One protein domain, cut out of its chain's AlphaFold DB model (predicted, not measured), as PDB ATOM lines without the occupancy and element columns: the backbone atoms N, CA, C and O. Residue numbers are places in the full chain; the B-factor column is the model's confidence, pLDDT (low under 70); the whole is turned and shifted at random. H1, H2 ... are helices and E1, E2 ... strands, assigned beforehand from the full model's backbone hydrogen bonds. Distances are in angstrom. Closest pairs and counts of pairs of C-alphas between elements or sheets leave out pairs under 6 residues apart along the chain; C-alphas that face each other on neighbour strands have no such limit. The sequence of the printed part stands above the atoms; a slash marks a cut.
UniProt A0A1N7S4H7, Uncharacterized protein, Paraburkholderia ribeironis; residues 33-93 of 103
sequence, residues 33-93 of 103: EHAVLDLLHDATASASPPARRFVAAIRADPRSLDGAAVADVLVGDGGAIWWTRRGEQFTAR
ATOM      1  N   GLU A  33     577.361 676.126 738.787       90.75
ATOM      2  CA  GLU A  33     576.456 676.947 739.604       90.75
ATOM      3  C   GLU A  33     577.217 678.017 740.392       90.75
ATOM      4  O   GLU A  33     576.912 679.207 740.278       90.75
ATOM      5  N   HIS A  34     578.276 677.620 741.103       89.50
ATOM      6  CA  HIS A  34     579.132 678.557 741.833       89.50
ATOM      7  C   HIS A  34     579.786 679.581 740.896       89.50
ATOM      8  O   HIS A  34     579.748 680.777 741.170       89.50
ATOM      9  N   ALA A  35     580.309 679.145 739.745       89.62
ATOM     10  CA  ALA A  35     580.920 680.054 738.774       89.62
ATOM     11  C   ALA A  35     579.922 681.081 738.205       89.62
ATOM     12  O   ALA A  35     580.299 682.215 737.900       89.62
ATOM     13  N   VAL A  36     578.653 680.699 738.038       89.00
ATOM     14  CA  VAL A  36     577.584 681.613 737.611       89.00
ATOM     15  C   VAL A  36     577.248 682.613 738.716       89.00
ATOM     16  O   VAL A  36     577.136 683.804 738.421       89.00
ATOM     17  N   LEU A  37     577.121 682.164 739.969       89.25
ATOM     18  CA  LEU A  37     576.860 683.042 741.114       89.25
ATOM     19  C   LEU A  37     577.988 684.058 741.325       89.25
ATOM     20  O   LEU A  37     577.713 685.255 741.405       89.25
ATOM     21  N   ASP A  38     579.240 683.605 741.301       88.62
ATOM     22  CA  ASP A  38     580.422 684.462 741.416       88.62
ATOM     23  C   ASP A  38     580.412 685.572 740.355       88.62
ATOM     24  O   ASP A  38     580.581 686.754 740.663       88.62
ATOM     25  N   LEU A  39     580.148 685.213 739.094       88.00
ATOM     26  CA  LEU A  39     580.045 686.180 738.003       88.00
ATOM     27  C   LEU A  39     578.865 687.150 738.164       88.00
ATOM     28  O   LEU A  39     578.970 688.312 737.768       88.00
ATOM     29  N   LEU A  40     577.725 686.693 738.690       86.50
ATOM     30  CA  LEU A  40     576.571 687.557 738.949       86.50
ATOM     31  C   LEU A  40     576.861 688.570 740.060       86.50
ATOM     32  O   LEU A  40     576.343 689.683 739.989       86.50
ATOM     33  N   HIS A  41     577.702 688.214 741.033       85.69
ATOM     34  CA  HIS A  41     578.158 689.088 742.121       85.69
ATOM     35  C   HIS A  41     579.424 689.890 741.779       85.69
ATOM     36  O   HIS A  41     580.087 690.402 742.678       85.69
ATOM     37  N   ASP A  42     579.733 690.034 740.486       74.44
ATOM     38  CA  ASP A  42     580.863 690.806 739.953       74.44
ATOM     39  C   ASP A  42     582.248 690.340 740.449       74.44
ATOM     40  O   ASP A  42     583.209 691.114 740.495       74.44
ATOM     41  N   ALA A  43     582.402 689.048 740.748       68.69
ATOM     42  CA  ALA A  43     583.722 688.460 740.925       68.69
ATOM     43  C   ALA A  43     584.433 688.335 739.565       68.69
ATOM     44  O   ALA A  43     583.910 687.771 738.600       68.69
ATOM     45  N   THR A  44     585.674 688.820 739.476       61.75
ATOM     46  CA  THR A  44     586.496 688.766 738.252       61.75
ATOM     47  C   THR A  44     587.197 687.416 738.086       61.75
ATOM     48  O   THR A  44     588.407 687.354 737.856       61.75
ATOM     49  N   ALA A  45     586.464 686.315 738.242       60.81
ATOM     50  CA  ALA A  45     587.008 684.979 738.045       60.81
ATOM     51  C   ALA A  45     587.121 684.639 736.547       60.81
ATOM     52  O   ALA A  45     586.302 685.049 735.718       60.81
ATOM     53  N   SER A  46     588.129 683.837 736.190       65.88
ATOM     54  CA  SER A  46     588.219 683.220 734.865       65.88
ATOM     55  C   SER A  46     587.086 682.208 734.702       65.88
ATOM     56  O   SER A  46     587.221 681.040 735.055       65.88
ATOM     57  N   ALA A  47     585.955 682.656 734.169       73.94
ATOM     58  CA  ALA A  47     584.792 681.799 734.006       73.94
ATOM     59  C   ALA A  47     584.875 680.906 732.762       73.94
ATOM     60  O   ALA A  47     585.440 681.279 731.724       73.94
ATOM     61  N   SER A  48     584.247 679.737 732.838       83.81
ATOM     62  CA  SER A  48     584.058 678.864 731.683       83.81
ATOM     63  C   SER A  48     583.083 679.504 730.669       83.81
ATOM     64  O   SER A  48     582.242 680.335 731.038       83.81
ATOM     65  N   PRO A  49     583.162 679.166 729.366       87.62
ATOM     66  CA  PRO A  49     582.179 679.628 728.385       87.62
ATOM     67  C   PRO A  49     580.714 679.302 728.748       87.62
ATOM     68  O   PRO A  49     579.877 680.185 728.549       87.62
ATOM     69  N   PRO A  50     580.379 678.118 729.311       87.25
ATOM     70  CA  PRO A  50     579.032 677.835 729.813       87.25
ATOM     71  C   PRO A  50     578.565 678.809 730.900       87.25
ATOM     72  O   PRO A  50     577.474 679.364 730.774       87.25
ATOM     73  N   ALA A  51     579.400 679.101 731.905       88.44
ATOM     74  CA  ALA A  51     579.038 680.016 732.991       88.44
ATOM     75  C   ALA A  51     578.677 681.410 732.454       88.44
ATOM     76  O   ALA A  51     577.630 681.965 732.781       88.44
ATOM     77  N   ARG A  52     579.482 681.943 731.521       87.56
ATOM     78  CA  ARG A  52     579.194 683.232 730.865       87.56
ATOM     79  C   ARG A  52     577.863 683.242 730.110       87.56
ATOM     80  O   ARG A  52     577.177 684.261 730.121       87.56
ATOM     81  N   ARG A  53     577.492 682.138 729.452       88.00
ATOM     82  CA  ARG A  53     576.208 682.033 728.735       88.00
ATOM     83  C   ARG A  53     575.024 682.065 729.694       88.00
ATOM     84  O   ARG A  53     574.061 682.773 729.418       88.00
ATOM     85  N   PHE A  54     575.106 681.354 730.816       87.94
ATOM     86  CA  PHE A  54     574.056 681.387 731.837       87.94
ATOM     87  C   PHE A  54     573.908 682.768 732.464       87.94
ATOM     88  O   PHE A  54     572.795 683.273 732.557       87.94
ATOM     89  N   VAL A  55     575.017 683.426 732.798       88.62
ATOM     90  CA  VAL A  55     574.997 684.801 733.315       88.62
ATOM     91  C   VAL A  55     574.374 685.764 732.314       88.62
ATOM     92  O   VAL A  55     573.545 686.584 732.698       88.62
ATOM     93  N   ALA A  56     574.726 685.655 731.029       86.94
ATOM     94  CA  ALA A  56     574.115 686.467 729.982       86.94
ATOM     95  C   ALA A  56     572.602 686.216 729.878       86.94
ATOM     96  O   ALA A  56     571.843 687.175 729.804       86.94
ATOM     97  N   ALA A  57     572.158 684.955 729.933       86.50
ATOM     98  CA  ALA A  57     570.739 684.605 729.903       86.50
ATOM     99  C   ALA A  57     569.978 685.132 731.133       86.50
ATOM    100  O   ALA A  57     568.877 685.653 730.988       86.50
ATOM    101  N   ILE A  58     570.572 685.044 732.328       86.69
ATOM    102  CA  ILE A  58     569.986 685.569 733.571       86.69
ATOM    103  C   ILE A  58     569.905 687.098 733.516       86.69
ATOM    104  O   ILE A  58     568.834 687.647 733.738       86.69
ATOM    105  N   ARG A  59     570.997 687.787 733.153       84.69
ATOM    106  CA  ARG A  59     571.052 689.260 733.051       84.69
ATOM    107  C   ARG A  59     570.176 689.825 731.926       84.69
ATOM    108  O   ARG A  59     569.779 690.983 731.993       84.69
ATOM    109  N   ALA A  60     569.895 689.038 730.886       83.25
ATOM    110  CA  ALA A  60     568.971 689.418 729.819       83.25
ATOM    111  C   ALA A  60     567.498 689.335 730.248       83.25
ATOM    112  O   ALA A  60     566.647 689.937 729.593       83.25
ATOM    113  N   ASP A  61     567.180 688.612 731.330       81.00
ATOM    114  CA  ASP A  61     565.828 688.582 731.879       81.00
ATOM    115  C   ASP A  61     565.503 689.951 732.502       81.00
ATOM    116  O   ASP A  61     566.180 690.356 733.453       81.00
ATOM    117  N   PRO A  62     564.462 690.666 732.035       74.06
ATOM    118  CA  PRO A  62     564.085 691.970 732.582       74.06
ATOM    119  C   PRO A  62     563.809 691.938 734.088       74.06
ATOM    120  O   PRO A  62     563.999 692.935 734.775       74.06
ATOM    121  N   ARG A  63     563.401 690.776 734.616       73.69
ATOM    122  CA  ARG A  63     563.095 690.563 736.037       73.69
ATOM    123  C   ARG A  63     564.353 690.461 736.902       73.69
ATOM    124  O   ARG A  63     564.259 690.552 738.120       73.69
ATOM    125  N   SER A  64     565.525 690.291 736.290       69.81
ATOM    126  CA  SER A  64     566.821 690.330 736.982       69.81
ATOM    127  C   SER A  64     567.328 691.760 737.231       69.81
ATOM    128  O   SER A  64     568.189 691.964 738.086       69.81
ATOM    129  N   LEU A  65     566.793 692.757 736.511       59.41
ATOM    130  CA  LEU A  65     567.305 694.133 736.484       59.41
ATOM    131  C   LEU A  65     566.794 695.017 737.633       59.41
ATOM    132  O   LEU A  65     567.411 696.039 737.928       59.41
ATOM    133  N   ASP A  66     565.733 694.614 738.339       57.94
ATOM    134  CA  ASP A  66     565.108 695.397 739.423       57.94
ATOM    135  C   ASP A  66     565.873 695.332 740.766       57.94
ATOM    136  O   ASP A  66     565.308 695.478 741.852       57.94
ATOM    137  N   GLY A  67     567.190 695.108 740.725       50.38
ATOM    138  CA  GLY A  67     568.038 695.056 741.921       50.38
ATOM    139  C   GLY A  67     567.883 693.775 742.746       50.38
ATOM    140  O   GLY A  67     568.330 693.712 743.896       50.38
ATOM    141  N   ALA A  68     567.271 692.736 742.180       60.91
ATOM    142  CA  ALA A  68     567.186 691.439 742.823       60.91
ATOM    143  C   ALA A  68     568.533 690.713 742.693       60.91
ATOM    144  O   ALA A  68     568.793 690.011 741.721       60.91
ATOM    145  N   ALA A  69     569.410 690.896 743.686       77.25
ATOM    146  CA  ALA A  69     570.623 690.096 743.800       77.25
ATOM    147  C   ALA A  69     570.230 688.611 743.783       77.25
ATOM    148  O   ALA A  69     569.494 688.148 744.663       77.25
ATOM    149  N   VAL A  70     570.685 687.890 742.760       86.12
ATOM    150  CA  VAL A  70     570.504 686.441 742.656       86.12
ATOM    151  C   VAL A  70     571.149 685.814 743.888       86.12
ATOM    152  O   VAL A  70     572.291 686.131 744.222       86.12
ATOM    153  N   ALA A  71     570.380 685.020 744.623       87.50
ATOM    154  CA  ALA A  71     570.823 684.353 745.840       87.50
ATOM    155  C   ALA A  71     571.352 682.955 745.548       87.50
ATOM    156  O   ALA A  71     572.292 682.523 746.206       87.50
ATOM    157  N   ASP A  72     570.738 682.278 744.580       89.56
ATOM    158  CA  ASP A  72     571.043 680.893 744.260       89.56
ATOM    159  C   ASP A  72     570.749 680.591 742.786       89.56
ATOM    160  O   ASP A  72     569.916 681.257 742.152       89.56
ATOM    161  N   VAL A  73     571.437 679.589 742.248       89.38
ATOM    162  CA  VAL A  73     571.310 679.127 740.869       89.38
ATOM    163  C   VAL A  73     571.425 677.603 740.839       89.38
ATOM    164  O   VAL A  73     572.294 677.027 741.476       89.38
ATOM    165  N   LEU A  74     570.563 676.958 740.062       89.94
ATOM    166  CA  LEU A  74     570.612 675.532 739.763       89.94
ATOM    167  C   LEU A  74     570.762 675.378 738.252       89.94
ATOM    168  O   LEU A  74     569.930 675.897 737.499       89.94
ATOM    169  N   VAL A  75     571.795 674.674 737.800       87.00
ATOM    170  CA  VAL A  75     572.093 674.497 736.374       87.00
ATOM    171  C   VAL A  75     571.900 673.039 735.974       87.00
ATOM    172  O   VAL A  75     572.396 672.126 736.621       87.00
ATOM    173  N   GLY A  76     571.208 672.815 734.859       79.12
ATOM    174  CA  GLY A  76     571.090 671.493 734.251       79.12
ATOM    175  C   GLY A  76     570.917 671.565 732.737       79.12
ATOM    176  O   GLY A  76     570.920 672.643 732.137       79.12
ATOM    177  N   ASP A  77     570.703 670.408 732.114       72.75
ATOM    178  CA  ASP A  77     570.630 670.259 730.649       72.75
ATOM    179  C   ASP A  77     569.552 671.139 729.986       72.75
ATOM    180  O   ASP A  77     569.664 671.535 728.826       72.75
ATOM    181  N   GLY A  78     568.486 671.465 730.726       72.00
ATOM    182  CA  GLY A  78     567.358 672.269 730.247       72.00
ATOM    183  C   GLY A  78     567.511 673.785 730.417       72.00
ATOM    184  O   GLY A  78     566.612 674.528 730.004       72.00
ATOM    185  N   GLY A  79     568.596 674.248 731.040       83.88
ATOM    186  CA  GLY A  79     568.825 675.651 731.373       83.88
ATOM    187  C   GLY A  79     569.194 675.861 732.842       83.88
ATOM    188  O   GLY A  79     569.632 674.942 733.528       83.88
ATOM    189  N   ALA A  80     569.002 677.085 733.325       86.19
ATOM    190  CA  ALA A  80     569.200 677.443 734.721       86.19
ATOM    191  C   ALA A  80     567.872 677.818 735.385       86.19
ATOM    192  O   ALA A  80     567.030 678.506 734.799       86.19
ATOM    193  N   ILE A  81     567.703 677.393 736.629       89.88
ATOM    194  CA  ILE A  81     566.715 677.925 737.566       89.88
ATOM    195  C   ILE A  81     567.475 678.847 738.511       89.88
ATOM    196  O   ILE A  81     568.594 678.534 738.898       89.88
ATOM    197  N   TRP A  82     566.911 679.993 738.861       90.38
ATOM    198  CA  TRP A  82     567.576 680.922 739.767       90.38
ATOM    199  C   TRP A  82     566.587 681.567 740.721       90.38
ATOM    200  O   TRP A  82     565.402 681.706 740.401       90.38
ATOM    201  N   TRP A  83     567.086 681.947 741.894       90.81
ATOM    202  CA  TRP A  83     566.290 682.542 742.960       90.81
ATOM    203  C   TRP A  83     566.806 683.919 743.341       90.81
ATOM    204  O   TRP A  83     568.012 684.162 743.399       90.81
ATOM    205  N   THR A  84     565.890 684.829 743.652       88.81
ATOM    206  CA  THR A  84     566.232 686.117 744.267       88.81
ATOM    207  C   THR A  84     566.432 685.950 745.768       88.81
ATOM    208  O   THR A  84     565.929 685.008 746.381       88.81
ATOM    209  N   ARG A  85     567.070 686.926 746.425       83.88
ATOM    210  CA  ARG A  85     567.112 686.994 747.902       83.88
ATOM    211  C   ARG A  85     565.736 687.070 748.577       83.88
ATOM    212  O   ARG A  85     565.651 686.872 749.783       83.88
ATOM    213  N   ARG A  86     564.672 687.373 747.825       84.25
ATOM    214  CA  ARG A  86     563.284 687.367 748.317       84.25
ATOM    215  C   ARG A  86     562.610 685.998 748.180       84.25
ATOM    216  O   ARG A  86     561.478 685.847 748.623       84.25
ATOM    217  N   GLY A  87     563.300 685.016 747.596       83.44
ATOM    218  CA  GLY A  87     562.796 683.662 747.379       83.44
ATOM    219  C   GLY A  87     561.975 683.489 746.100       83.44
ATOM    220  O   GLY A  87     561.373 682.438 745.907       83.44
ATOM    221  N   GLU A  88     561.934 684.489 745.217       87.38
ATOM    222  CA  GLU A  88     561.241 684.370 743.931       87.38
ATOM    223  C   GLU A  88     562.066 683.511 742.980       87.38
ATOM    224  O   GLU A  88     563.277 683.696 742.876       87.38
ATOM    225  N   GLN A  89     561.400 682.597 742.278       89.62
ATOM    226  CA  GLN A  89     562.036 681.658 741.365       89.62
ATOM    227  C   GLN A  89     561.802 682.058 739.909       89.62
ATOM    228  O   GLN A  89     560.677 682.346 739.494       89.62
ATOM    229  N   PHE A  90     562.857 681.958 739.108       87.06
ATOM    230  CA  PHE A  90     562.836 682.237 737.681       87.06
ATOM    231  C   PHE A  90     563.586 681.159 736.901       87.06
ATOM    232  O   PHE A  90     564.296 680.327 737.464       87.06
ATOM    233  N   THR A  91     563.402 681.154 735.582       86.44
ATOM    234  CA  THR A  91     564.095 680.228 734.684       86.44
ATOM    235  C   THR A  91     564.777 681.009 733.575       86.44
ATOM    236  O   THR A  91     564.161 681.857 732.932       86.44
ATOM    237  N   ALA A  92     566.054 680.714 733.359       79.81
ATOM    238  CA  ALA A  92     566.850 681.231 732.263       79.81
ATOM    239  C   ALA A  92     567.183 680.069 731.327       79.81
ATOM    240  O   ALA A  92     567.815 679.087 731.716       79.81
ATOM    241  N   ARG A  93     566.748 680.174 730.075       77.38
ATOM    242  CA  ARG A  93     567.111 679.220 729.030       77.38
ATOM    243  C   ARG A  93     568.071 679.924 728.084       77.38
ATOM    244  O   ARG A  93     567.604 680.749 727.312       77.38
TER     245      ARG A  93
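What this domain is: This is residues 33 to 93 of the 103 residues of an uncharacterized protein of Paraburkholderia ribeironis (UniProt A0A1N7S4H7). A small three-stranded antiparallel sheet is covered on one face by two helices, H1 over the edge strand E1 and H2 running slantwise over the strands, while its other face is bare of named helices. The two helices meet at a steep angle, and the sheet is made of two hairpins that share E2. The printed part has 61 residues with two named helices followed by three named strands, in the sheet order E1, E2, E3; the class is mixed, helices and strands. The whole is compact, with a radius of gyration of the C-alphas of 10.4 A, and rounded, with spans of 28 by 25 by 17 A.

Where its parts are: H1 is residues 33 to 40, 10.6 A from first to last C-alpha, and begins at C-alpha 33 at (576.456, 676.947, 739.604). H2 is residues 49 to 60, 16.5 A long, with C-alpha 60 at (568.971, 689.418, 729.819). E1 is residues 70 to 76 and 17.2 A long, E2 is residues 79 to 84 and 16.8 A long, and E3 is residues 89 to 92 and 10.3 A long. E3 ends at C-alpha 92 at (566.850, 681.231, 732.263).

How they stand to each other: The strands form a meander, each the antiparallel neighbour of the one before. The hairpin E1 and E2 has an angle of 163 degrees between its directions, with N 71 and O 83 at 2.8 A and N 76 and O 79 at 3.0 A, both within hydrogen-bond range. The hairpin E2 and E3 has an angle of 146 degrees, with N 82 and O 90 within hydrogen-bond range at 3.0 A. H1 and H2 are on the same face of the sheet, in two layers, helices on one face of a sheet. H1 has a height over the sheet of 7.7 A and is over E1, slantwise to it at 33 degrees on the local plane; their closest C-alphas, those of Glu 33 and Val 73, are 5.7 A apart. H2 has a height over the sheet of 9.6 A and is over E1, E2 and, only just, E3, on which 3 of its 12 C-alphas fall. It runs slantwise to E1 at 50 degrees on the local plane, and its closest C-alphas to E3 are those of Ile 58 and Ala 92, 5.5 A. With residues 51 to 55 alone, H2 touches H1, at a steep tilt of 54 degrees, the same way; the closest C-alphas, of Val 36 and Ala 51, are 5.1 A apart. In H1 and H2 every O i to N i+4 pair is within hydrogen-bond range.

The domain as a whole: The two C-alphas farthest apart are those of Ser 46 and Arg 86, at 28.6 A. The printed part has no cut. The links E1 to E2 and E2 to E3 are tight, H1 to H2 and H2 to E1 are short, and no link is long. The mean pLDDT of the printed part is 81.6, and residues 43 to 46 and 64 to 68 are under 70.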